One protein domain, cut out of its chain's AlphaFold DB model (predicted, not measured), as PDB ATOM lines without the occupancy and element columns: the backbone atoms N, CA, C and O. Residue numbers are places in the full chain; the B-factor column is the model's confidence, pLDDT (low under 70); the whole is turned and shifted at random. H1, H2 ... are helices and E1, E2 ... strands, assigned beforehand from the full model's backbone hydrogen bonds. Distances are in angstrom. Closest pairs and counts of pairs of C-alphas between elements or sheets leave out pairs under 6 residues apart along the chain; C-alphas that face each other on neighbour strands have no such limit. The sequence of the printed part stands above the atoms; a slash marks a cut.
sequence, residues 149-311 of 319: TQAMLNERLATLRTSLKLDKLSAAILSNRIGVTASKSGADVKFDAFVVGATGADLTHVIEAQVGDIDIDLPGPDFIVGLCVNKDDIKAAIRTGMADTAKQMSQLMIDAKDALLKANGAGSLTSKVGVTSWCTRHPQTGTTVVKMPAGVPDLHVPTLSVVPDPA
ATOM      1  N   THR A 149      -3.472   5.811 -52.861       86.88
ATOM      2  CA  THR A 149      -4.014   5.845 -54.225       86.88
ATOM      3  C   THR A 149      -3.688   4.573 -55.006       86.88
ATOM      4  O   THR A 149      -2.698   3.888 -54.732       86.88
ATOM      5  N   GLN A 150      -4.468   4.287 -56.054       86.62
ATOM      6  CA  GLN A 150      -4.176   3.184 -56.979       86.62
ATOM      7  C   GLN A 150      -2.771   3.299 -57.606       86.62
ATOM      8  O   GLN A 150      -2.113   2.285 -57.822       86.62
ATOM      9  N   ALA A 151      -2.287   4.518 -57.868       85.44
ATOM     10  CA  ALA A 151      -0.947   4.746 -58.409       85.44
ATOM     11  C   ALA A 151       0.151   4.353 -57.407       85.44
ATOM     12  O   ALA A 151       1.057   3.599 -57.759       85.44
ATOM     13  N   MET A 152       0.021   4.785 -56.146       84.38
ATOM     14  CA  MET A 152       0.946   4.410 -55.069       84.38
ATOM     15  C   MET A 152       0.940   2.899 -54.815       84.38
ATOM     16  O   MET A 152       1.987   2.303 -54.569       84.38
ATOM     17  N   LEU A 153      -0.236   2.267 -54.880       82.00
ATOM     18  CA  LEU A 153      -0.363   0.818 -54.767       82.00
ATOM     19  C   LEU A 153       0.357   0.109 -55.925       82.00
ATOM     20  O   LEU A 153       1.148  -0.797 -55.682       82.00
ATOM     21  N   ASN A 154       0.154   0.553 -57.166       84.56
ATOM     22  CA  ASN A 154       0.800  -0.032 -58.345       84.56
ATOM     23  C   ASN A 154       2.332   0.063 -58.293       84.56
ATOM     24  O   ASN A 154       3.011  -0.914 -58.608       84.56
ATOM     25  N   GLU A 155       2.877   1.206 -57.869       83.62
ATOM     26  CA  GLU A 155       4.324   1.398 -57.702       83.62
ATOM     27  C   GLU A 155       4.909   0.376 -56.717       83.62
ATOM     28  O   GLU A 155       5.879  -0.320 -57.020       83.62
ATOM     29  N   ARG A 156       4.249   0.195 -55.569       75.44
ATOM     30  CA  ARG A 156       4.665  -0.771 -54.540       75.44
ATOM     31  C   ARG A 156       4.580  -2.210 -55.022       75.44
ATOM     32  O   ARG A 156       5.481  -3.007 -54.758       75.44
ATOM     33  N   LEU A 157       3.514  -2.552 -55.744       78.31
ATOM     34  CA  LEU A 157       3.359  -3.884 -56.319       78.31
ATOM     35  C   LEU A 157       4.445  -4.174 -57.354       78.31
ATOM     36  O   LEU A 157       4.899  -5.310 -57.428       78.31
ATOM     37  N   ALA A 158       4.923  -3.182 -58.108       79.06
ATOM     38  CA  ALA A 158       6.031  -3.383 -59.042       79.06
ATOM     39  C   ALA A 158       7.336  -3.766 -58.317       79.06
ATOM     40  O   ALA A 158       8.022  -4.711 -58.732       79.06
ATOM     41  N   THR A 159       7.648  -3.101 -57.199       77.25
ATOM     42  CA  THR A 159       8.784  -3.457 -56.334       77.25
ATOM     43  C   THR A 159       8.612  -4.857 -55.743       77.25
ATOM     44  O   THR A 159       9.528  -5.680 -55.828       77.25
ATOM     45  N   LEU A 160       7.425  -5.166 -55.210       71.06
ATOM     46  CA  LEU A 160       7.134  -6.455 -54.582       71.06
ATOM     47  C   LEU A 160       7.175  -7.613 -55.590       71.06
ATOM     48  O   LEU A 160       7.781  -8.646 -55.313       71.06
ATOM     49  N   ARG A 161       6.615  -7.421 -56.792       79.06
ATOM     50  CA  ARG A 161       6.667  -8.386 -57.904       79.06
ATOM     51  C   ARG A 161       8.105  -8.779 -58.223       79.06
ATOM     52  O   ARG A 161       8.403  -9.960 -58.376       79.06
ATOM     53  N   THR A 162       8.985  -7.781 -58.298       77.69
ATOM     54  CA  THR A 162      10.404  -7.966 -58.618       77.69
ATOM     55  C   THR A 162      11.135  -8.695 -57.490       77.69
ATOM     56  O   THR A 162      11.848  -9.661 -57.748       77.69
ATOM     57  N   SER A 163      10.908  -8.292 -56.235       71.06
ATOM     58  CA  SER A 163      11.509  -8.926 -55.053       71.06
ATOM     59  C   SER A 163      11.105 -10.400 -54.906       71.06
ATOM     60  O   SER A 163      11.955 -11.258 -54.666       71.06
ATOM     61  N   LEU A 164       9.826 -10.717 -55.131       69.12
ATOM     62  CA  LEU A 164       9.276 -12.071 -55.005       69.12
ATOM     63  C   LEU A 164       9.450 -12.936 -56.270       69.12
ATOM     64  O   LEU A 164       9.105 -14.127 -56.264       69.12
ATOM     65  N   LYS A 165      10.008 -12.364 -57.348       79.31
ATOM     66  CA  LYS A 165      10.169 -13.011 -58.662       79.31
ATOM     67  C   LYS A 165       8.844 -13.613 -59.155       79.31
ATOM     68  O   LYS A 165       8.777 -14.809 -59.440       79.31
ATOM     69  N   LEU A 166       7.782 -12.809 -59.137       73.38
ATOM     70  CA  LEU A 166       6.449 -13.178 -59.628       73.38
ATOM     71  C   LEU A 166       6.324 -12.823 -61.115       73.38
ATOM     72  O   LEU A 166       6.838 -11.786 -61.542       73.38
ATOM     73  N   ASP A 167       5.585 -13.627 -61.877       80.75
ATOM     74  CA  ASP A 167       5.309 -13.353 -63.294       80.75
ATOM     75  C   ASP A 167       4.290 -12.212 -63.419       80.75
ATOM     76  O   ASP A 167       4.467 -11.259 -64.187       80.75
ATOM     77  N   LYS A 168       3.244 -12.261 -62.587       83.25
ATOM     78  CA  LYS A 168       2.218 -11.225 -62.484       83.25
ATOM     79  C   LYS A 168       1.954 -10.885 -61.025       83.25
ATOM     80  O   LYS A 168       1.922 -11.748 -60.158       83.25
ATOM     81  N   LEU A 169       1.725  -9.605 -60.764       79.31
ATOM     82  CA  LEU A 169       1.159  -9.118 -59.514       79.31
ATOM     83  C   LEU A 169       0.378  -7.845 -59.832       79.31
ATOM     84  O   LEU A 169       0.918  -6.922 -60.441       79.31
ATOM     85  N   SER A 170      -0.889  -7.809 -59.448       84.00
ATOM     86  CA  SER A 170      -1.784  -6.675 -59.648       84.00
ATOM     87  C   SER A 170      -2.760  -6.578 -58.488       84.00
ATOM     88  O   SER A 170      -3.213  -7.606 -57.990       84.00
ATOM     89  N   ALA A 171      -3.135  -5.363 -58.105       84.31
ATOM     90  CA  ALA A 171      -4.231  -5.149 -57.178       84.31
ATOM     91  C   ALA A 171      -5.100  -3.982 -57.628       84.31
ATOM     92  O   ALA A 171      -4.607  -3.047 -58.258       84.31
ATOM     93  N   ALA A 172      -6.378  -4.028 -57.276       87.12
ATOM     94  CA  ALA A 172      -7.345  -2.980 -57.551       87.12
ATOM     95  C   ALA A 172      -8.046  -2.573 -56.255       87.12
ATOM     96  O   ALA A 172      -8.553  -3.424 -55.522       87.12
ATOM     97  N   ILE A 173      -8.087  -1.271 -55.985       87.00
ATOM     98  CA  ILE A 173      -8.873  -0.718 -54.884       87.00
ATOM     99  C   ILE A 173     -10.339  -0.692 -55.326       87.00
ATOM    100  O   ILE A 173     -10.696  -0.044 -56.309       87.00
ATOM    101  N   LEU A 174     -11.180  -1.418 -54.596       87.31
ATOM    102  CA  LEU A 174     -12.625  -1.515 -54.782       87.31
ATOM    103  C   LEU A 174     -13.347  -0.720 -53.684       87.31
ATOM    104  O   LEU A 174     -12.729  -0.181 -52.772       87.31
ATOM    105  N   SER A 175     -14.676  -0.645 -53.756       83.94
ATOM    106  CA  SER A 175     -15.493   0.192 -52.862       83.94
ATOM    107  C   SER A 175     -15.435  -0.192 -51.378       83.94
ATOM    108  O   SER A 175     -15.874   0.584 -50.531       83.94
ATOM    109  N   ASN A 176     -14.926  -1.380 -51.048       81.06
ATOM    110  CA  ASN A 176     -14.840  -1.870 -49.673       81.06
ATOM    111  C   ASN A 176     -13.602  -2.725 -49.361       81.06
ATOM    112  O   ASN A 176     -13.509  -3.253 -48.254       81.06
ATOM    113  N   ARG A 177     -12.715  -2.942 -50.336       84.12
ATOM    114  CA  ARG A 177     -11.586  -3.877 -50.234       84.12
ATOM    115  C   ARG A 177     -10.554  -3.607 -51.315       84.12
ATOM    116  O   ARG A 177     -10.821  -2.874 -52.264       84.12
ATOM    117  N   ILE A 178      -9.409  -4.259 -51.216       82.00
ATOM    118  CA  ILE A 178      -8.389  -4.299 -52.258       82.00
ATOM    119  C   ILE A 178      -8.362  -5.722 -52.815       82.00
ATOM    120  O   ILE A 178      -7.986  -6.649 -52.106       82.00
ATOM    121  N   GLY A 179      -8.761  -5.903 -54.071       84.56
ATOM    122  CA  GLY A 179      -8.666  -7.200 -54.742       84.56
ATOM    123  C   GLY A 179      -7.258  -7.398 -55.285       84.56
ATOM    124  O   GLY A 179      -6.782  -6.559 -56.049       84.56
ATOM    125  N   VAL A 180      -6.583  -8.481 -54.906       82.88
ATOM    126  CA  VAL A 180      -5.202  -8.783 -55.304       82.88
ATOM    127  C   VAL A 180      -5.163 -10.058 -56.140       82.88
ATOM    128  O   VAL A 180      -5.865 -11.031 -55.878       82.88
ATOM    129  N   THR A 181      -4.327 -10.060 -57.172       83.81
ATOM    130  CA  THR A 181      -4.042 -11.227 -58.011       83.81
ATOM    131  C   THR A 181      -2.546 -11.309 -58.270       83.81
ATOM    132  O   THR A 181      -1.929 -10.331 -58.692       83.81
ATOM    133  N   ALA A 182      -1.964 -12.480 -58.051       78.75
ATOM    134  CA  ALA A 182      -0.565 -12.779 -58.307       78.75
ATOM    135  C   ALA A 182      -0.444 -14.077 -59.107       78.75
ATOM    136  O   ALA A 182      -1.290 -14.953 -58.969       78.75
ATOM    137  N   SER A 183       0.607 -14.211 -59.912       78.56
ATOM    138  CA  SER A 183       0.935 -15.466 -60.580       78.56
ATOM    139  C   SER A 183       2.435 -15.736 -60.601       78.56
ATOM    140  O   SER A 183       3.253 -14.809 -60.661       78.56
ATOM    141  N   LYS A 184       2.806 -17.017 -60.534       76.56
ATOM    142  CA  LYS A 184       4.187 -17.489 -60.670       76.56
ATOM    143  C   LYS A 184       4.221 -18.911 -61.214       76.56
ATOM    144  O   LYS A 184       3.650 -19.816 -60.615       76.56
ATOM    145  N   SER A 185       4.936 -19.115 -62.314       74.00
ATOM    146  CA  SER A 185       5.192 -20.423 -62.921       74.00
ATOM    147  C   SER A 185       3.915 -21.240 -63.166       74.00
ATOM    148  O   SER A 185       3.899 -22.450 -62.964       74.00
ATOM    149  N   GLY A 186       2.838 -20.568 -63.586       70.00
ATOM    150  CA  GLY A 186       1.531 -21.180 -63.857       70.00
ATOM    151  C   GLY A 186       0.621 -21.362 -62.638       70.00
ATOM    152  O   GLY A 186      -0.506 -21.807 -62.819       70.00
ATOM    153  N   ALA A 187       1.076 -21.024 -61.427       68.88
ATOM    154  CA  ALA A 187       0.222 -20.927 -60.247       68.88
ATOM    155  C   ALA A 187      -0.362 -19.521 -60.120       68.88
ATOM    156  O   ALA A 187       0.384 -18.544 -60.220       68.88
ATOM    157  N   ASP A 188      -1.659 -19.437 -59.842       77.94
ATOM    158  CA  ASP A 188      -2.395 -18.194 -59.640       77.94
ATOM    159  C   ASP A 188      -2.876 -18.100 -58.187       77.94
ATOM    160  O   ASP A 188      -3.364 -19.061 -57.598       77.94
ATOM    161  N   VAL A 189      -2.741 -16.914 -57.598       77.25
ATOM    162  CA  VAL A 189      -3.205 -16.604 -56.244       77.25
ATOM    163  C   VAL A 189      -4.100 -15.379 -56.305       77.25
ATOM    164  O   VAL A 189      -3.707 -14.341 -56.844       77.25
ATOM    165  N   LYS A 190      -5.290 -15.473 -55.717       83.94
ATOM    166  CA  LYS A 190      -6.238 -14.365 -55.593       83.94
ATOM    167  C   LYS A 190      -6.657 -14.218 -54.144       83.94
ATOM    168  O   LYS A 190      -6.917 -15.205 -53.467       83.94
ATOM    169  N   PHE A 191      -6.718 -12.986 -53.663       79.69
ATOM    170  CA  PHE A 191      -7.245 -12.708 -52.335       79.69
ATOM    171  C   PHE A 191      -7.788 -11.291 -52.252       79.69
ATOM    172  O   PHE A 191      -7.339 -10.391 -52.965       79.69
ATOM    173  N   ASP A 192      -8.730 -11.097 -51.340       82.56
ATOM    174  CA  ASP A 192      -9.187  -9.773 -50.947       82.56
ATOM    175  C   ASP A 192      -8.422  -9.313 -49.701       82.56
ATOM    176  O   ASP A 192      -8.220 -10.077 -48.759       82.56
ATOM    177  N   ALA A 193      -7.999  -8.055 -49.682       80.12
ATOM    178  CA  ALA A 193      -7.408  -7.410 -48.520       80.12
ATOM    179  C   ALA A 193      -8.338  -6.314 -47.994       80.12
ATOM    180  O   ALA A 193      -8.846  -5.483 -48.751       80.12
ATOM    181  N   PHE A 194      -8.536  -6.295 -46.682       81.19
ATOM    182  CA  PHE A 194      -9.368  -5.327 -45.982       81.19
ATOM    183  C   PHE A 194      -8.492  -4.452 -45.099       81.19
ATOM    184  O   PHE A 194      -7.632  -4.957 -44.382       81.19
ATOM    185  N   VAL A 195      -8.718  -3.144 -45.146       79.50
ATOM    186  CA  VAL A 195      -8.024  -2.173 -44.298       79.50
ATOM    187  C   VAL A 195      -9.002  -1.719 -43.224       79.50
ATOM    188  O   VAL A 195     -10.054  -1.162 -43.541       79.50
ATOM    189  N   VAL A 196      -8.675  -1.995 -41.964       79.44
ATOM    190  CA  VAL A 196      -9.535  -1.714 -40.810       79.44
ATOM    191  C   VAL A 196      -8.750  -1.009 -39.706       79.44
ATOM    192  O   VAL A 196      -7.524  -1.088 -39.640       79.44
ATOM    193  N   GLY A 197      -9.455  -0.298 -38.826       79.56
ATOM    194  CA  GLY A 197      -8.840   0.318 -37.655       79.56
ATOM    195  C   GLY A 197      -8.453  -0.721 -36.607       79.56
ATOM    196  O   GLY A 197      -9.275  -1.539 -36.195       79.56
ATOM    197  N   ALA A 198      -7.207  -0.670 -36.146       80.44
ATOM    198  CA  ALA A 198      -6.715  -1.555 -35.104       80.44
ATOM    199  C   ALA A 198      -7.319  -1.189 -33.738       80.44
ATOM    200  O   ALA A 198      -7.344  -0.026 -33.329       80.44
ATOM    201  N   THR A 199      -7.752  -2.203 -32.986       73.00
ATOM    202  CA  THR A 199      -8.301  -2.059 -31.619       73.00
ATOM    203  C   THR A 199      -7.432  -2.737 -30.551       73.00
ATOM    204  O   THR A 199      -7.828  -2.872 -29.389       73.00
ATOM    205  N   GLY A 200      -6.226  -3.161 -30.943       73.00
ATOM    206  CA  GLY A 200      -5.234  -3.793 -30.076       73.00
ATOM    207  C   GLY A 200      -4.580  -2.837 -29.072       73.00
ATOM    208  O   GLY A 200      -4.795  -1.625 -29.105       73.00
ATOM    209  N   ALA A 201      -3.765  -3.416 -28.183       74.81
ATOM    210  CA  ALA A 201      -3.052  -2.711 -27.111       74.81
ATOM    211  C   ALA A 201      -1.864  -1.866 -27.602       74.81
ATOM    212  O   ALA A 201      -1.467  -0.921 -26.922       74.81
ATOM    213  N   ASP A 202      -1.293  -2.203 -28.761       83.00
ATOM    214  CA  ASP A 202      -0.266  -1.384 -29.395       83.00
ATOM    215  C   ASP A 202      -0.914  -0.144 -30.023       83.00
ATOM    216  O   ASP A 202      -1.642  -0.226 -31.014       83.00
ATOM    217  N   LEU A 203      -0.653   1.017 -29.424       84.38
ATOM    218  CA  LEU A 203      -1.189   2.298 -29.881       84.38
ATOM    219  C   LEU A 203      -0.469   2.850 -31.118       84.38
ATOM    220  O   LEU A 203      -0.991   3.763 -31.758       84.38
ATOM    221  N   THR A 204       0.704   2.313 -31.459       85.38
ATOM    222  CA  THR A 204       1.430   2.656 -32.691       85.38
ATOM    223  C   THR A 204       0.907   1.870 -33.893       85.38
ATOM    224  O   THR A 204       0.992   2.332 -35.029       85.38
ATOM    225  N   HIS A 205       0.272   0.723 -33.639       83.38
ATOM    226  CA  HIS A 205      -0.493  -0.021 -34.625       83.38
ATOM    227  C   HIS A 205      -1.908   0.575 -34.725       83.38
ATOM    228  O   HIS A 205      -2.748   0.388 -33.840       83.38
ATOM    229  N   VAL A 206      -2.155   1.376 -35.766       85.62
ATOM    230  CA  VAL A 206      -3.411   2.132 -35.960       85.62
ATOM    231  C   VAL A 206      -4.294   1.492 -37.026       85.62
ATOM    232  O   VAL A 206      -5.516   1.503 -36.902       85.62
ATOM    233  N   ILE A 207      -3.669   0.922 -38.051       84.19
ATOM    234  CA  ILE A 207      -4.310   0.241 -39.168       84.19
ATOM    235  C   ILE A 207      -3.908  -1.225 -39.141       84.19
ATOM    236  O   ILE A 207      -2.725  -1.545 -39.024       84.19
ATOM    237  N   GLU A 208      -4.893  -2.094 -39.314       80.00
ATOM    238  CA  GLU A 208      -4.725  -3.521 -39.526       80.00
ATOM    239  C   GLU A 208      -5.144  -3.855 -40.961       80.00
ATOM    240  O   GLU A 208      -6.174  -3.386 -41.454       80.00
ATOM    241  N   ALA A 209      -4.329  -4.653 -41.647       75.31
ATOM    242  CA  ALA A 209      -4.668  -5.178 -42.959       75.31
ATOM    243  C   ALA A 209      -4.994  -6.668 -42.816       75.31
ATOM    244  O   ALA A 209      -4.125  -7.475 -42.484       75.31
ATOM    245  N   GLN A 210      -6.251  -7.028 -43.056       78.06
ATOM    246  CA  GLN A 210      -6.755  -8.393 -42.932       78.06
ATOM    247  C   GLN A 210      -6.850  -9.038 -44.309       78.06
ATOM    248  O   GLN A 210      -7.368  -8.436 -45.248       78.06
ATOM    249  N   VAL A 211      -6.325 -10.258 -44.440       72.56
ATOM    250  CA  VAL A 211      -6.477 -11.039 -45.671       72.56
ATOM    251  C   VAL A 211      -7.782 -11.812 -45.554       72.56
ATOM    252  O   VAL A 211      -7.962 -12.545 -44.582       72.56
ATOM    253  N   GLY A 212      -8.676 -11.633 -46.521       71.25
ATOM    254  CA  GLY A 212      -9.849 -12.475 -46.709       71.25
ATOM    255  C   GLY A 212      -9.477 -13.856 -47.244       71.25
ATOM    256  O   GLY A 212      -8.351 -14.330 -47.074       71.25
ATOM    257  N   ASP A 213     -10.427 -14.500 -47.913       72.69
ATOM    258  CA  ASP A 213     -10.197 -15.819 -48.492       72.69
ATOM    259  C   ASP A 213      -9.085 -15.760 -49.548       72.69
ATOM    260  O   ASP A 213      -9.081 -14.906 -50.440       72.69
ATOM    261  N   ILE A 214      -8.107 -16.654 -49.393       68.31
ATOM    262  CA  ILE A 214      -6.964 -16.788 -50.296       68.31
ATOM    263  C   ILE A 214      -7.225 -18.007 -51.165       68.31
ATOM    264  O   ILE A 214      -7.129 -19.143 -50.689       68.31
ATOM    265  N   ASP A 215      -7.526 -17.747 -52.425       70.25
ATOM    266  CA  ASP A 215      -7.704 -18.747 -53.461       70.25
ATOM    267  C   ASP A 215      -6.364 -19.000 -54.161       70.25
ATOM    268  O   ASP A 215      -5.664 -18.053 -54.538       70.25
ATOM    269  N   ILE A 216      -5.962 -20.267 -54.263       64.69
ATOM    270  CA  ILE A 216      -4.663 -20.680 -54.812       64.69
ATOM    271  C   ILE A 216      -4.896 -21.816 -55.801       64.69
ATOM    272  O   ILE A 216      -5.046 -22.973 -55.389       64.69
ATOM    273  N   ASP A 217      -4.815 -21.473 -57.080       65.75
ATOM    274  CA  ASP A 217      -4.858 -22.400 -58.203       65.75
ATOM    275  C   ASP A 217      -3.430 -22.829 -58.556       65.75
ATOM    276  O   ASP A 217      -2.585 -22.014 -58.938       65.75
ATOM    277  N   LEU A 218      -3.138 -24.123 -58.418       64.00
ATOM    278  CA  LEU A 218      -1.847 -24.704 -58.789       64.00
ATOM    279  C   LEU A 218      -1.943 -25.407 -60.157       64.00
ATOM    280  O   LEU A 218      -2.951 -26.054 -60.444       64.00
ATOM    281  N   PRO A 219      -0.903 -25.345 -61.012       52.44
ATOM    282  CA  PRO A 219      -0.931 -26.001 -62.313       52.44
ATOM    283  C   PRO A 219      -0.735 -27.518 -62.166       52.44
ATOM    284  O   PRO A 219       0.372 -27.980 -61.899       52.44
ATOM    285  N   GLY A 220      -1.797 -28.297 -62.388       48.81
ATOM    286  CA  GLY A 220      -1.789 -29.768 -62.335       48.81
ATOM    287  C   GLY A 220      -2.626 -30.338 -61.178       48.81
ATOM    288  O   GLY A 220      -3.310 -29.588 -60.490       48.81
ATOM    289  N   PRO A 221      -2.619 -31.666 -60.949       48.00
ATOM    290  CA  PRO A 221      -3.356 -32.271 -59.841       48.00
ATOM    291  C   PRO A 221      -2.819 -31.751 -58.499       48.00
ATOM    292  O   PRO A 221      -1.647 -31.968 -58.186       48.00
ATOM    293  N   ASP A 222      -3.675 -31.107 -57.698       43.41
ATOM    294  CA  ASP A 222      -3.326 -30.426 -56.434       43.41
ATOM    295  C   ASP A 222      -2.433 -31.261 -55.491       43.41
ATOM    296  O   ASP A 222      -1.575 -30.713 -54.797       43.41
ATOM    297  N   PHE A 223      -2.580 -32.594 -55.492       38.59
ATOM    298  CA  PHE A 223      -1.807 -33.500 -54.632       38.59
ATOM    299  C   PHE A 223      -0.310 -33.578 -54.995       38.59
ATOM    300  O   PHE A 223       0.518 -33.771 -54.107       38.59
ATOM    301  N   ILE A 224       0.055 -33.423 -56.274       37.66
ATOM    302  CA  ILE A 224       1.452 -33.512 -56.741       37.66
ATOM    303  C   ILE A 224       2.152 -32.161 -56.571       37.66
ATOM    304  O   ILE A 224       3.324 -32.103 -56.206       37.66
ATOM    305  N   VAL A 225       1.432 -31.062 -56.799       40.56
ATOM    306  CA  VAL A 225       1.994 -29.702 -56.771       40.56
ATOM    307  C   VAL A 225       2.076 -29.151 -55.341       40.56
ATOM    308  O   VAL A 225       3.012 -28.417 -55.022       40.56
ATOM    309  N   GLY A 226       1.172 -29.572 -54.446       35.69
ATOM    310  CA  GLY A 226       1.210 -29.240 -53.016       35.69
ATOM    311  C   GLY A 226       2.416 -29.811 -52.253       35.69
ATOM    312  O   GLY A 226       2.725 -29.327 -51.169       35.69
ATOM    313  N   LEU A 227       3.134 -30.786 -52.825       33.50
ATOM    314  CA  LEU A 227       4.405 -31.306 -52.293       33.50
ATOM    315  C   LEU A 227       5.613 -30.411 -52.627       33.50
ATOM    316  O   LEU A 227       6.631 -30.486 -51.944       33.50
ATOM    317  N   CYS A 228       5.507 -29.565 -53.657       37.66
ATOM    318  CA  CYS A 228       6.598 -28.718 -54.158       37.66
ATOM    319  C   CYS A 228       6.393 -27.223 -53.865       37.66
ATOM    320  O   CYS A 228       7.340 -26.442 -53.962       37.66
ATOM    321  N   VAL A 229       5.167 -26.813 -53.528       50.28
ATOM    322  CA  VAL A 229       4.798 -25.425 -53.227       50.28
ATOM    323  C   VAL A 229       4.036 -25.384 -51.908       50.28
ATOM    324  O   VAL A 229       2.897 -25.842 -51.818       50.28
ATOM    325  N   ASN A 230       4.653 -24.795 -50.883       58.03
ATOM    326  CA  ASN A 230       4.007 -24.604 -49.594       58.03
ATOM    327  C   ASN A 230       3.023 -23.424 -49.667       58.03
ATOM    328  O   ASN A 230       3.423 -22.255 -49.682       58.03
ATOM    329  N   LYS A 231       1.720 -23.734 -49.709       63.19
ATOM    330  CA  LYS A 231       0.646 -22.728 -49.706       63.19
ATOM    331  C   LYS A 231       0.740 -21.817 -48.468       63.19
ATOM    332  O   LYS A 231       0.401 -20.640 -48.573       63.19
ATOM    333  N   ASP A 232       1.247 -22.300 -47.335       64.75
ATOM    334  CA  ASP A 232       1.354 -21.508 -46.106       64.75
ATOM    335  C   ASP A 232       2.477 -20.469 -46.157       64.75
ATOM    336  O   ASP A 232       2.283 -19.354 -45.670       64.75
ATOM    337  N   ASP A 233       3.593 -20.760 -46.827       64.00
ATOM    338  CA  ASP A 233       4.681 -19.790 -47.011       64.00
ATOM    339  C   ASP A 233       4.239 -18.621 -47.903       64.00
ATOM    340  O   ASP A 233       4.560 -17.460 -47.639       64.00
ATOM    341  N   ILE A 234       3.426 -18.905 -48.927       61.94
ATOM    342  CA  ILE A 234       2.819 -17.881 -49.789       61.94
ATOM    343  C   ILE A 234       1.858 -17.008 -48.977       61.94
ATOM    344  O   ILE A 234       1.935 -15.778 -49.033       61.94
ATOM    345  N   LYS A 235       0.982 -17.628 -48.177       65.88
ATOM    346  CA  LYS A 235       0.063 -16.905 -47.286       65.88
ATOM    347  C   LYS A 235       0.824 -16.056 -46.266       65.88
ATOM    348  O   LYS A 235       0.424 -14.922 -46.006       65.88
ATOM    349  N   ALA A 236       1.921 -16.567 -45.708       68.31
ATOM    350  CA  ALA A 236       2.769 -15.839 -44.771       68.31
ATOM    351  C   ALA A 236       3.444 -14.630 -45.434       68.31
ATOM    352  O   ALA A 236       3.374 -13.529 -44.896       68.31
ATOM    353  N   ALA A 237       4.022 -14.792 -46.629       64.44
ATOM    354  CA  ALA A 237       4.647 -13.695 -47.369       64.44
ATOM    355  C   ALA A 237       3.645 -12.584 -47.732       64.44
ATOM    356  O   ALA A 237       3.952 -11.401 -47.575       64.44
ATOM    357  N   ILE A 238       2.429 -12.957 -48.156       66.75
ATOM    358  CA  ILE A 238       1.329 -12.014 -48.416       66.75
ATOM    359  C   ILE A 238       0.981 -11.232 -47.146       66.75
ATOM    360  O   ILE A 238       0.940 -10.000 -47.169       66.75
ATOM    361  N   ARG A 239       0.775 -11.934 -46.025       69.81
ATOM    362  CA  ARG A 239       0.459 -11.311 -44.731       69.81
ATOM    363  C   ARG A 239       1.552 -10.338 -44.287       69.81
ATOM    364  O   ARG A 239       1.226  -9.233 -43.859       69.81
ATOM    365  N   THR A 240       2.824 -10.692 -44.458       70.56
ATOM    366  CA  THR A 240       3.962  -9.813 -44.139       70.56
ATOM    367  C   THR A 240       3.953  -8.536 -44.982       70.56
ATOM    368  O   THR A 240       4.033  -7.441 -44.430       70.56
ATOM    369  N   GLY A 241       3.777  -8.637 -46.305       66.44
ATOM    370  CA  GLY A 241       3.737  -7.454 -47.177       66.44
ATOM    371  C   GLY A 241       2.561  -6.513 -46.876       66.44
ATOM    372  O   GLY A 241       2.684  -5.286 -46.956       66.44
ATOM    373  N   MET A 242       1.415  -7.070 -46.472       71.69
ATOM    374  CA  MET A 242       0.288  -6.259 -46.015       71.69
ATOM    375  C   MET A 242       0.551  -5.593 -44.665       71.69
ATOM    376  O   MET A 242       0.180  -4.431 -44.490       71.69
ATOM    377  N   ALA A 243       1.219  -6.282 -43.737       75.12
ATOM    378  CA  ALA A 243       1.607  -5.707 -42.453       75.12
ATOM    379  C   ALA A 243       2.522  -4.482 -42.632       75.12
ATOM    380  O   ALA A 243       2.314  -3.463 -41.974       75.12
ATOM    381  N   ASP A 244       3.460  -4.522 -43.583       73.88
ATOM    382  CA  ASP A 244       4.311  -3.370 -43.912       73.88
ATOM    383  C   ASP A 244       3.510  -2.187 -44.472       73.88
ATOM    384  O   ASP A 244       3.763  -1.030 -44.125       73.88
ATOM    385  N   THR A 245       2.509  -2.463 -45.311       72.56
ATOM    386  CA  THR A 245       1.614  -1.426 -45.848       72.56
ATOM    387  C   THR A 245       0.769  -0.804 -44.732       72.56
ATOM    388  O   THR A 245       0.693   0.423 -44.624       72.56
ATOM    389  N   ALA A 246       0.213  -1.629 -43.844       81.12
ATOM    390  CA  ALA A 246      -0.554  -1.195 -42.680       81.12
ATOM    391  C   ALA A 246       0.290  -0.361 -41.700       81.12
ATOM    392  O   ALA A 246      -0.171   0.662 -41.184       81.12
ATOM    393  N   LYS A 247       1.559  -0.739 -41.491       84.44
ATOM    394  CA  LYS A 247       2.517   0.014 -40.672       84.44
ATOM    395  C   LYS A 247       2.744   1.420 -41.221       84.44
ATOM    396  O   LYS A 247       2.754   2.383 -40.461       84.44
ATOM    397  N   GLN A 248       2.887   1.557 -42.534       79.62
ATOM    398  CA  GLN A 248       3.092   2.864 -43.158       79.62
ATOM    399  C   GLN A 248       1.836   3.734 -43.113       79.62
ATOM    400  O   GLN A 248       1.931   4.915 -42.798       79.62
ATOM    401  N   MET A 249       0.655   3.156 -43.353       82.06
ATOM    402  CA  MET A 249      -0.608   3.880 -43.170       82.06
ATOM    403  C   MET A 249      -0.789   4.327 -41.715       82.06
ATOM    404  O   MET A 249      -1.193   5.460 -41.472       82.06
ATOM    405  N   SER A 250      -0.414   3.480 -40.750       88.69
ATOM    406  CA  SER A 250      -0.397   3.854 -39.332       88.69
ATOM    407  C   SER A 250       0.537   5.039 -39.075       88.69
ATOM    408  O   SER A 250       0.141   5.989 -38.400       88.69
ATOM    409  N   GLN A 251       1.739   5.028 -39.662       88.19
ATOM    410  CA  GLN A 251       2.698   6.122 -39.524       88.19
ATOM    411  C   GLN A 251       2.157   7.441 -40.088       88.19
ATOM    412  O   GLN A 251       2.260   8.457 -39.411       88.19
ATOM    413  N   LEU A 252       1.499   7.430 -41.252       84.56
ATOM    414  CA  LEU A 252       0.882   8.636 -41.824       84.56
ATOM    415  C   LEU A 252      -0.130   9.280 -40.866       84.56
ATOM    416  O   LEU A 252      -0.178  10.501 -40.732       84.56
ATOM    417  N   MET A 253      -0.922   8.469 -40.162       88.19
ATOM    418  CA  MET A 253      -1.900   8.973 -39.193       88.19
ATOM    419  C   MET A 253      -1.233   9.518 -37.922       88.19
ATOM    420  O   MET A 253      -1.706  10.500 -37.344       88.19
ATOM    421  N   ILE A 254      -0.128   8.904 -37.490       90.62
ATOM    422  CA  ILE A 254       0.694   9.392 -36.373       90.62
ATOM    423  C   ILE A 254       1.350  10.728 -36.740       90.62
ATOM    424  O   ILE A 254       1.287  11.674 -35.954       90.62
ATOM    425  N   ASP A 255       1.899  10.842 -37.946       89.50
ATOM    426  CA  ASP A 255       2.515  12.071 -38.443       89.50
ATOM    427  C   ASP A 255       1.474  13.191 -38.584       89.50
ATOM    428  O   ASP A 255       1.733  14.334 -38.203       89.50
ATOM    429  N   ALA A 256       0.261  12.867 -39.050       87.25
ATOM    430  CA  ALA A 256      -0.853  13.811 -39.132       87.25
ATOM    431  C   ALA A 256      -1.267  14.350 -37.752       87.25
ATOM    432  O   ALA A 256      -1.485  15.556 -37.601       87.25
ATOM    433  N   LYS A 257      -1.319  13.487 -36.724       91.62
ATOM    434  CA  LYS A 257      -1.527  13.905 -35.326       91.62
ATOM    435  C   LYS A 257      -0.444  14.895 -34.892       91.62
ATOM    436  O   LYS A 257      -0.756  15.954 -34.351       91.62
ATOM    437  N   ASP A 258       0.822  14.557 -35.115       92.06
ATOM    438  CA  ASP A 258       1.946  15.388 -34.681       92.06
ATOM    439  C   ASP A 258       1.979  16.734 -35.406       92.06
ATOM    440  O   ASP A 258       2.245  17.764 -34.781       92.06
ATOM    441  N   ALA A 259       1.662  16.753 -36.701       90.31
ATOM    442  CA  ALA A 259       1.519  17.976 -37.478       90.31
ATOM    443  C   ALA A 259       0.386  18.860 -36.935       90.31
ATOM    444  O   ALA A 259       0.600  20.055 -36.728       90.31
ATOM    445  N   LEU A 260      -0.780  18.277 -36.629       89.44
ATOM    446  CA  LEU A 260      -1.912  18.994 -36.037       89.44
ATOM    447  C   LEU A 260      -1.535  19.620 -34.692       89.44
ATOM    448  O   LEU A 260      -1.817  20.795 -34.462       89.44
ATOM    449  N   LEU A 261      -0.865  18.877 -33.812       92.38
ATOM    450  CA  LEU A 261      -0.449  19.395 -32.507       92.38
ATOM    451  C   LEU A 261       0.599  20.503 -32.640       92.38
ATOM    452  O   LEU A 261       0.469  21.545 -31.998       92.38
ATOM    453  N   LYS A 262       1.611  20.325 -33.497       93.06
ATOM    454  CA  LYS A 262       2.653  21.338 -33.740       93.06
ATOM    455  C   LYS A 262       2.079  22.622 -34.333       93.06
ATOM    456  O   LYS A 262       2.408  23.699 -33.843       93.06
ATOM    457  N   ALA A 263       1.187  22.513 -35.319       91.50
ATOM    458  CA  ALA A 263       0.532  23.663 -35.944       91.50
ATOM    459  C   ALA A 263      -0.292  24.501 -34.948       91.50
ATOM    460  O   ALA A 263      -0.496  25.689 -35.168       91.50
ATOM    461  N   ASN A 264      -0.721  23.897 -33.836       90.88
ATOM    462  CA  ASN A 264      -1.491  24.548 -32.777       90.88
ATOM    463  C   ASN A 264      -0.659  24.845 -31.512       90.88
ATOM    464  O   ASN A 264      -1.226  25.044 -30.440       90.88
ATOM    465  N   GLY A 265       0.678  24.834 -31.596       90.50
ATOM    466  CA  GLY A 265       1.562  25.135 -30.457       90.50
ATOM    467  C   GLY A 265       1.542  24.088 -29.331       90.50
ATOM    468  O   GLY A 265       2.077  24.327 -28.254       90.50
ATOM    469  N   ALA A 266       0.954  22.916 -29.574       92.06
ATOM    470  CA  ALA A 266       0.725  21.854 -28.597       92.06
ATOM    471  C   ALA A 266       1.628  20.625 -28.820       92.06
ATOM    472  O   ALA A 266       1.296  19.519 -28.396       92.06
ATOM    473  N   GLY A 267       2.781  20.795 -29.480       90.31
ATOM    474  CA  GLY A 267       3.703  19.695 -29.804       90.31
ATOM    475  C   GLY A 267       4.219  18.917 -28.582       90.31
ATOM    476  O   GLY A 267       4.535  17.736 -28.688       90.31
ATOM    477  N   SER A 268       4.229  19.532 -27.396       90.31
ATOM    478  CA  SER A 268       4.554  18.860 -26.128       90.31
ATOM    479  C   SER A 268       3.521  17.805 -25.700       90.31
ATOM    480  O   SER A 268       3.796  17.004 -24.806       90.31
ATOM    481  N   LEU A 269       2.339  17.773 -26.327       91.06
ATOM    482  CA  LEU A 269       1.263  16.825 -26.025       91.06
ATOM    483  C   LEU A 269       1.307  15.553 -26.886       91.06
ATOM    484  O   LEU A 269       0.490  14.664 -26.659       91.06
ATOM    485  N   THR A 270       2.247  15.415 -27.828       89.56
ATOM    486  CA  THR A 270       2.332  14.265 -28.755       89.56
ATOM    487  C   THR A 270       2.272  12.900 -28.059       89.56
ATOM    488  O   THR A 270       1.612  11.991 -28.565       89.56
ATOM    489  N   SER A 271       2.901  12.748 -26.888       89.44
ATOM    490  CA  SER A 271       2.891  11.501 -26.102       89.44
ATOM    491  C   SER A 271       1.611  11.286 -25.283       89.44
ATOM    492  O   SER A 271       1.357  10.181 -24.811       89.44
ATOM    493  N   LYS A 272       0.796  12.332 -25.108       91.50
ATOM    494  CA  LYS A 272      -0.477  12.295 -24.374       91.50
ATOM    495  C   LYS A 272      -1.678  12.032 -25.282       91.50
ATOM    496  O   LYS A 272      -2.760  11.767 -24.758       91.50
ATOM    497  N   VAL A 273      -1.491  12.106 -26.602       93.19
ATOM    498  CA  VAL A 273      -2.538  11.951 -27.618       93.19
ATOM    499  C   VAL A 273      -2.303  10.674 -28.428       93.19
ATOM    500  O   VAL A 273      -1.239  10.473 -29.018       93.19
ATOM    501  N   GLY A 274      -3.316   9.816 -28.454       92.44
ATOM    502  CA  GLY A 274      -3.350   8.557 -29.185       92.44
ATOM    503  C   GLY A 274      -4.084   8.715 -30.508       92.44
ATOM    504  O   GLY A 274      -4.828   9.678 -30.703       92.44
ATOM    505  N   VAL A 275      -3.876   7.756 -31.409       93.50
ATOM    506  CA  VAL A 275      -4.532   7.714 -32.721       93.50
ATOM    507  C   VAL A 275      -5.245   6.379 -32.902       93.50
ATOM    508  O   VAL A 275      -4.746   5.314 -32.525       93.50
ATOM    509  N   THR A 276      -6.426   6.437 -33.495       91.31
ATOM    510  CA  THR A 276      -7.205   5.288 -33.959       91.31
ATOM    511  C   THR A 276      -7.784   5.613 -35.334       91.31
ATOM    512  O   THR A 276      -7.986   6.783 -35.644       91.31
ATOM    513  N   SER A 277      -8.023   4.610 -36.179       89.88
ATOM    514  CA  SER A 277      -8.780   4.802 -37.419       89.88
ATOM    515  C   SER A 277     -10.248   4.518 -37.157       89.88
ATOM    516  O   SER A 277     -10.633   3.364 -36.985       89.88
ATOM    517  N   TRP A 278     -11.061   5.573 -37.104       87.56
ATOM    518  CA  TRP A 278     -12.491   5.424 -36.824       87.56
ATOM    519  C   TRP A 278     -13.269   4.987 -38.068       87.56
ATOM    520  O   TRP A 278     -14.287   4.314 -37.946       87.56
ATOM    521  N   CYS A 279     -12.777   5.324 -39.262       87.00
ATOM    522  CA  CYS A 279     -13.342   4.885 -40.530       87.00
ATOM    523  C   CYS A 279     -12.238   4.695 -41.575       87.00
ATOM    524  O   CYS A 279     -11.195   5.345 -41.524       87.00
ATOM    525  N   THR A 280     -12.482   3.818 -42.547       86.81
ATOM    526  CA  THR A 280     -11.696   3.730 -43.780       86.81
ATOM    527  C   THR A 280     -12.636   3.895 -44.968       86.81
ATOM    528  O   THR A 280     -13.507   3.058 -45.215       86.81
ATOM    529  N   ARG A 281     -12.473   4.997 -45.700       89.31
ATOM    530  CA  ARG A 281     -13.286   5.340 -46.870       89.31
ATOM    531  C   ARG A 281     -12.587   4.934 -48.162       89.31
ATOM    532  O   ARG A 281     -11.363   4.832 -48.212       89.31
ATOM    533  N   HIS A 282     -13.390   4.752 -49.209       90.38
ATOM    534  CA  HIS A 282     -12.926   4.400 -50.552       90.38
ATOM    535  C   HIS A 282     -13.405   5.427 -51.597       90.38
ATOM    536  O   HIS A 282     -14.208   5.079 -52.465       90.38
ATOM    537  N   PRO A 283     -13.019   6.716 -51.480       91.69
ATOM    538  CA  PRO A 283     -13.490   7.744 -52.402       91.69
ATOM    539  C   PRO A 283     -12.955   7.516 -53.816       91.69
ATOM    540  O   PRO A 283     -11.844   7.011 -54.013       91.69
ATOM    541  N   GLN A 284     -13.743   7.934 -54.808       91.56
ATOM    542  CA  GLN A 284     -13.277   8.013 -56.185       91.56
ATOM    543  C   GLN A 284     -12.322   9.193 -56.326       91.56
ATOM    544  O   GLN A 284     -12.700  10.343 -56.128       91.56
ATOM    545  N   THR A 285     -11.085   8.898 -56.703       89.44
ATOM    546  CA  THR A 285     -10.016   9.890 -56.868       89.44
ATOM    547  C   THR A 285      -9.654  10.136 -58.330       89.44
ATOM    548  O   THR A 285      -8.832  10.999 -58.622       89.44
ATOM    549  N   GLY A 286     -10.254   9.393 -59.259       87.88
ATOM    550  CA  GLY A 286     -10.062   9.607 -60.687       87.88
ATOM    551  C   GLY A 286     -10.822   8.613 -61.557       87.88
ATOM    552  O   GLY A 286     -11.754   7.939 -61.110       87.88
ATOM    553  N   THR A 287     -10.400   8.540 -62.818       89.06
ATOM    554  CA  THR A 287     -10.958   7.648 -63.836       89.06
ATOM    555  C   THR A 287      -9.836   7.157 -64.746       89.06
ATOM    556  O   THR A 287      -9.053   7.957 -65.258       89.06
ATOM    557  N   THR A 288      -9.763   5.850 -64.977       85.56
ATOM    558  CA  THR A 288      -8.917   5.233 -66.000       85.56
ATOM    559  C   THR A 288      -9.741   4.998 -67.259       85.56
ATOM    560  O   THR A 288     -10.851   4.478 -67.195       85.56
ATOM    561  N   VAL A 289      -9.187   5.375 -68.411       88.19
ATOM    562  CA  VAL A 289      -9.828   5.175 -69.713       88.19
ATOM    563  C   VAL A 289      -9.239   3.931 -70.367       88.19
ATOM    564  O   VAL A 289      -8.044   3.888 -70.661       88.19
ATOM    565  N   VAL A 290     -10.076   2.925 -70.600       86.38
ATOM    566  CA  VAL A 290      -9.729   1.723 -71.358       86.38
ATOM    567  C   VAL A 290     -10.190   1.932 -72.793       86.38
ATOM    568  O   VAL A 290     -11.387   2.046 -73.062       86.38
ATOM    569  N   LYS A 291      -9.220   2.004 -73.708       87.88
ATOM    570  CA  LYS A 291      -9.491   2.142 -75.139       87.88
ATOM    571  C   LYS A 291     -10.124   0.864 -75.667       87.88
ATOM    572  O   LYS A 291      -9.519  -0.205 -75.572       87.88
ATOM    573  N   MET A 292     -11.327   0.984 -76.216       89.50
ATOM    574  CA  MET A 292     -12.038  -0.146 -76.805       89.50
ATOM    575  C   MET A 292     -11.750  -0.236 -78.315       89.50
ATOM    576  O   MET A 292     -11.382   0.766 -78.935       89.50
ATOM    577  N   PRO A 293     -11.871  -1.426 -78.931       87.62
ATOM    578  CA  PRO A 293     -11.719  -1.584 -80.376       87.62
ATOM    579  C   PRO A 293     -12.682  -0.689 -81.173       87.62
ATOM    580  O   PRO A 293     -13.739  -0.296 -80.679       87.62
ATOM    581  N   ALA A 294     -12.313  -0.389 -82.422       84.12
ATOM    582  CA  ALA A 294     -13.016   0.570 -83.273       84.12
ATOM    583  C   ALA A 294     -14.539   0.336 -83.320       84.12
ATOM    584  O   ALA A 294     -15.002  -0.766 -83.611       84.12
ATOM    585  N   GLY A 295     -15.306   1.399 -83.057       80.44
ATOM    586  CA  GLY A 295     -16.773   1.385 -83.049       80.44
ATOM    587  C   GLY A 295     -17.413   1.192 -81.669       80.44
ATOM    588  O   GLY A 295     -18.622   1.371 -81.549       80.44
ATOM    589  N   VAL A 296     -16.632   0.889 -80.627       86.69
ATOM    590  CA  VAL A 296     -17.115   0.792 -79.240       86.69
ATOM    591  C   VAL A 296     -16.652   2.020 -78.442       86.69
ATOM    592  O   VAL A 296     -15.479   2.384 -78.540       86.69
ATOM    593  N   PRO A 297     -17.530   2.672 -77.656       88.31
ATOM    594  CA  PRO A 297     -17.125   3.753 -76.762       88.31
ATOM    595  C   PRO A 297     -16.048   3.305 -75.772       88.31
ATOM    596  O   PRO A 297     -16.104   2.191 -75.249       88.31
ATOM    597  N   ASP A 298     -15.096   4.193 -75.488       91.81
ATOM    598  CA  ASP A 298     -14.087   3.957 -74.458       91.81
ATOM    599  C   ASP A 298     -14.750   3.658 -73.108       91.81
ATOM    600  O   ASP A 298     -15.745   4.278 -72.719       91.81
ATOM    601  N   LEU A 299     -14.176   2.713 -72.368       88.44
ATOM    602  CA  LEU A 299     -14.666   2.356 -71.048       88.44
ATOM    603  C   LEU A 299     -13.986   3.237 -69.995       88.44
ATOM    604  O   LEU A 299     -12.767   3.218 -69.834       88.44
ATOM    605  N   HIS A 300     -14.791   3.991 -69.250       88.94
ATOM    606  CA  HIS A 300     -14.341   4.839 -68.150       88.94
ATOM    607  C   HIS A 300     -14.507   4.096 -66.822       88.94
ATOM    608  O   HIS A 300     -15.620   3.942 -66.322       88.94
ATOM    609  N   VAL A 301     -13.398   3.633 -66.249       85.94
ATOM    610  CA  VAL A 301     -13.385   2.881 -64.989       85.94
ATOM    611  C   VAL A 301     -12.979   3.819 -63.848       85.94
ATOM    612  O   VAL A 301     -11.910   4.427 -63.936       85.94
ATOM    613  N   PRO A 302     -13.782   3.970 -62.780       87.88
ATOM    614  CA  PRO A 302     -13.408   4.809 -61.647       87.88
ATOM    615  C   PRO A 302     -12.170   4.245 -60.946       87.88
ATOM    616  O   PRO A 302     -12.068   3.039 -60.718       87.88
ATOM    617  N   THR A 303     -11.239   5.121 -60.571       89.12
ATOM    618  CA  THR A 303     -10.128   4.766 -59.685       89.12
ATOM    619  C   THR A 303     -10.416   5.249 -58.278       89.12
ATOM    620  O   THR A 303     -10.840   6.388 -58.063       89.12
ATOM    621  N   LEU A 304     -10.190   4.362 -57.315       90.50
ATOM    622  CA  LEU A 304     -10.452   4.611 -55.905       90.50
ATOM    623  C   LEU A 304      -9.137   4.748 -55.131       90.50
ATOM    624  O   LEU A 304      -8.072   4.330 -55.595       90.50
ATOM    625  N   SER A 305      -9.233   5.317 -53.936       89.25
ATOM    626  CA  SER A 305      -8.149   5.367 -52.952       89.25
ATOM    627  C   SER A 305      -8.621   4.797 -51.623       89.25
ATOM    628  O   SER A 305      -9.804   4.877 -51.322       89.25
ATOM    629  N   VAL A 306      -7.719   4.246 -50.810       88.00
ATOM    630  CA  VAL A 306      -8.030   3.853 -49.425       88.00
ATOM    631  C   VAL A 306      -7.645   4.996 -48.495       88.00
ATOM    632  O   VAL A 306      -6.463   5.310 -48.349       88.00
ATOM    633  N   VAL A 307      -8.636   5.628 -47.869       89.69
ATOM    634  CA  VAL A 307      -8.455   6.825 -47.040       89.69
ATOM    635  C   VAL A 307      -8.855   6.512 -45.596       89.69
ATOM    636  O   VAL A 307     -10.051   6.471 -45.292       89.69
ATOM    637  N   PRO A 308      -7.887   6.260 -44.695       88.62
ATOM    638  CA  PRO A 308      -8.177   6.096 -43.281       88.62
ATOM    639  C   PRO A 308      -8.416   7.464 -42.633       88.62
ATOM    640  O   PRO A 308      -7.588   8.373 -42.727       88.62
ATOM    641  N   ASP A 309      -9.539   7.600 -41.939       91.06
ATOM    642  CA  ASP A 309      -9.862   8.790 -41.163       91.06
ATOM    643  C   ASP A 309      -9.421   8.595 -39.699       91.06
ATOM    644  O   ASP A 309      -9.826   7.617 -39.050       91.06
ATOM    645  N   PRO A 310      -8.568   9.484 -39.157       92.81
ATOM    646  CA  PRO A 310      -8.085   9.376 -37.792       92.81
ATOM    647  C   PRO A 310      -9.083   9.930 -36.783       92.81
ATOM    648  O   PRO A 310      -9.751  10.938 -37.004       92.81
ATOM    649  N   ALA A 311      -9.138   9.289 -35.624       94.06
ATOM    650  CA  ALA A 311      -9.636   9.884 -34.406       94.06
ATOM    651  C   ALA A 311      -8.469  10.053 -33.428       94.06
ATOM    652  O   ALA A 311      -7.667   9.134 -33.218       94.06
TER     653      ALA A 311
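AT A GLANCE: This is residues 149 to 311 of the 319 residues of an uncharacterized protein of Rhizobacter sp. Root29 (UniProt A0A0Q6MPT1). A twisted sheet of four strands, E1 to E4, has H1 and the long helix H3 over one face, in two layers, helices on one face of a sheet. H3 runs on past this sheet to a second sheet, E5, E7 and E6, and the hairpin of E6 and E7 makes an arm whose tip, residues 292 to 297, sticks out. The printed part has 163 residues with three named helices and seven named strands, in the order H1 E1 E2 E3 E4 H2 H3 E5 E6 E7; the class is mixed, helices and strands. The sheets run E1 - E2 - E3 - E4 and E5 - E7 - E6, both antiparallel. The whole is loose, with a radius of gyration of the C-alphas of 19.3 A, and flat, spanning 62 by 50 by 24 A.

HOW THE PARTS SIT: H1, residues 150 to 163, lies over E1, residues 168 to 173, at a height over the sheet of 7.7 A; their closest C-alphas, those of Arg 161 and Leu 169, are 5.8 A apart. E1 begins a meander, each strand the antiparallel neighbour of the one before, with E2, residues 178 to 184, E3, residues 187 to 197, and E4, residues 207 to 217. Within hydrogen-bond range are N 170 and O 181 at 2.8 A, N 180 and O 191 at 2.8 A, and N 194 and O 210 at 2.8 A. H2, residues 222 to 225, is not on either sheet. H3, residues 231 to 263, runs along E4 at 20 degrees on the local plane; their closest C-alphas, Ile 207 and Ser 250, are 5.3 A apart. E5, residues 274 to 281, runs on into E6, residues 284 to 290, at 41 degrees. E7, residues 299 to 311, has staggered pairing: with E6 over 299 to 304, N 301 and O 288 at 2.8 A, and with E5 over 307 to 311, N 309 and O 279 at 2.8 A. Between the sheets, the closest C-alphas of E3 and E5, Gly 197 and Ser 277, are 4.5 A apart. H3 stands at the level of the sheet E5 E7 E6. In H1 and H3 every O i to N i+4 pair is within hydrogen-bond range; H2 is too short for such a pair.

IN THESE COORDINATES: H1 begins at C-alpha 150, (-4.176, 3.184, -56.979), and is 19.9 A long. E3 measures 32.3 A, E4 29.6 A, H3 48.4 A and E7 37.7 A, ending at C-alpha 311, (-9.636, 9.884, -34.406).

THE WHOLE: The two C-alphas farthest apart, Pro 221 and Gly 265, are 64.7 A apart. The printed part has no cut, and no link is long. Mean pLDDT of the printed part is 79.3; residues 164, 187, 214, 216 to 239 and 241 are under 70.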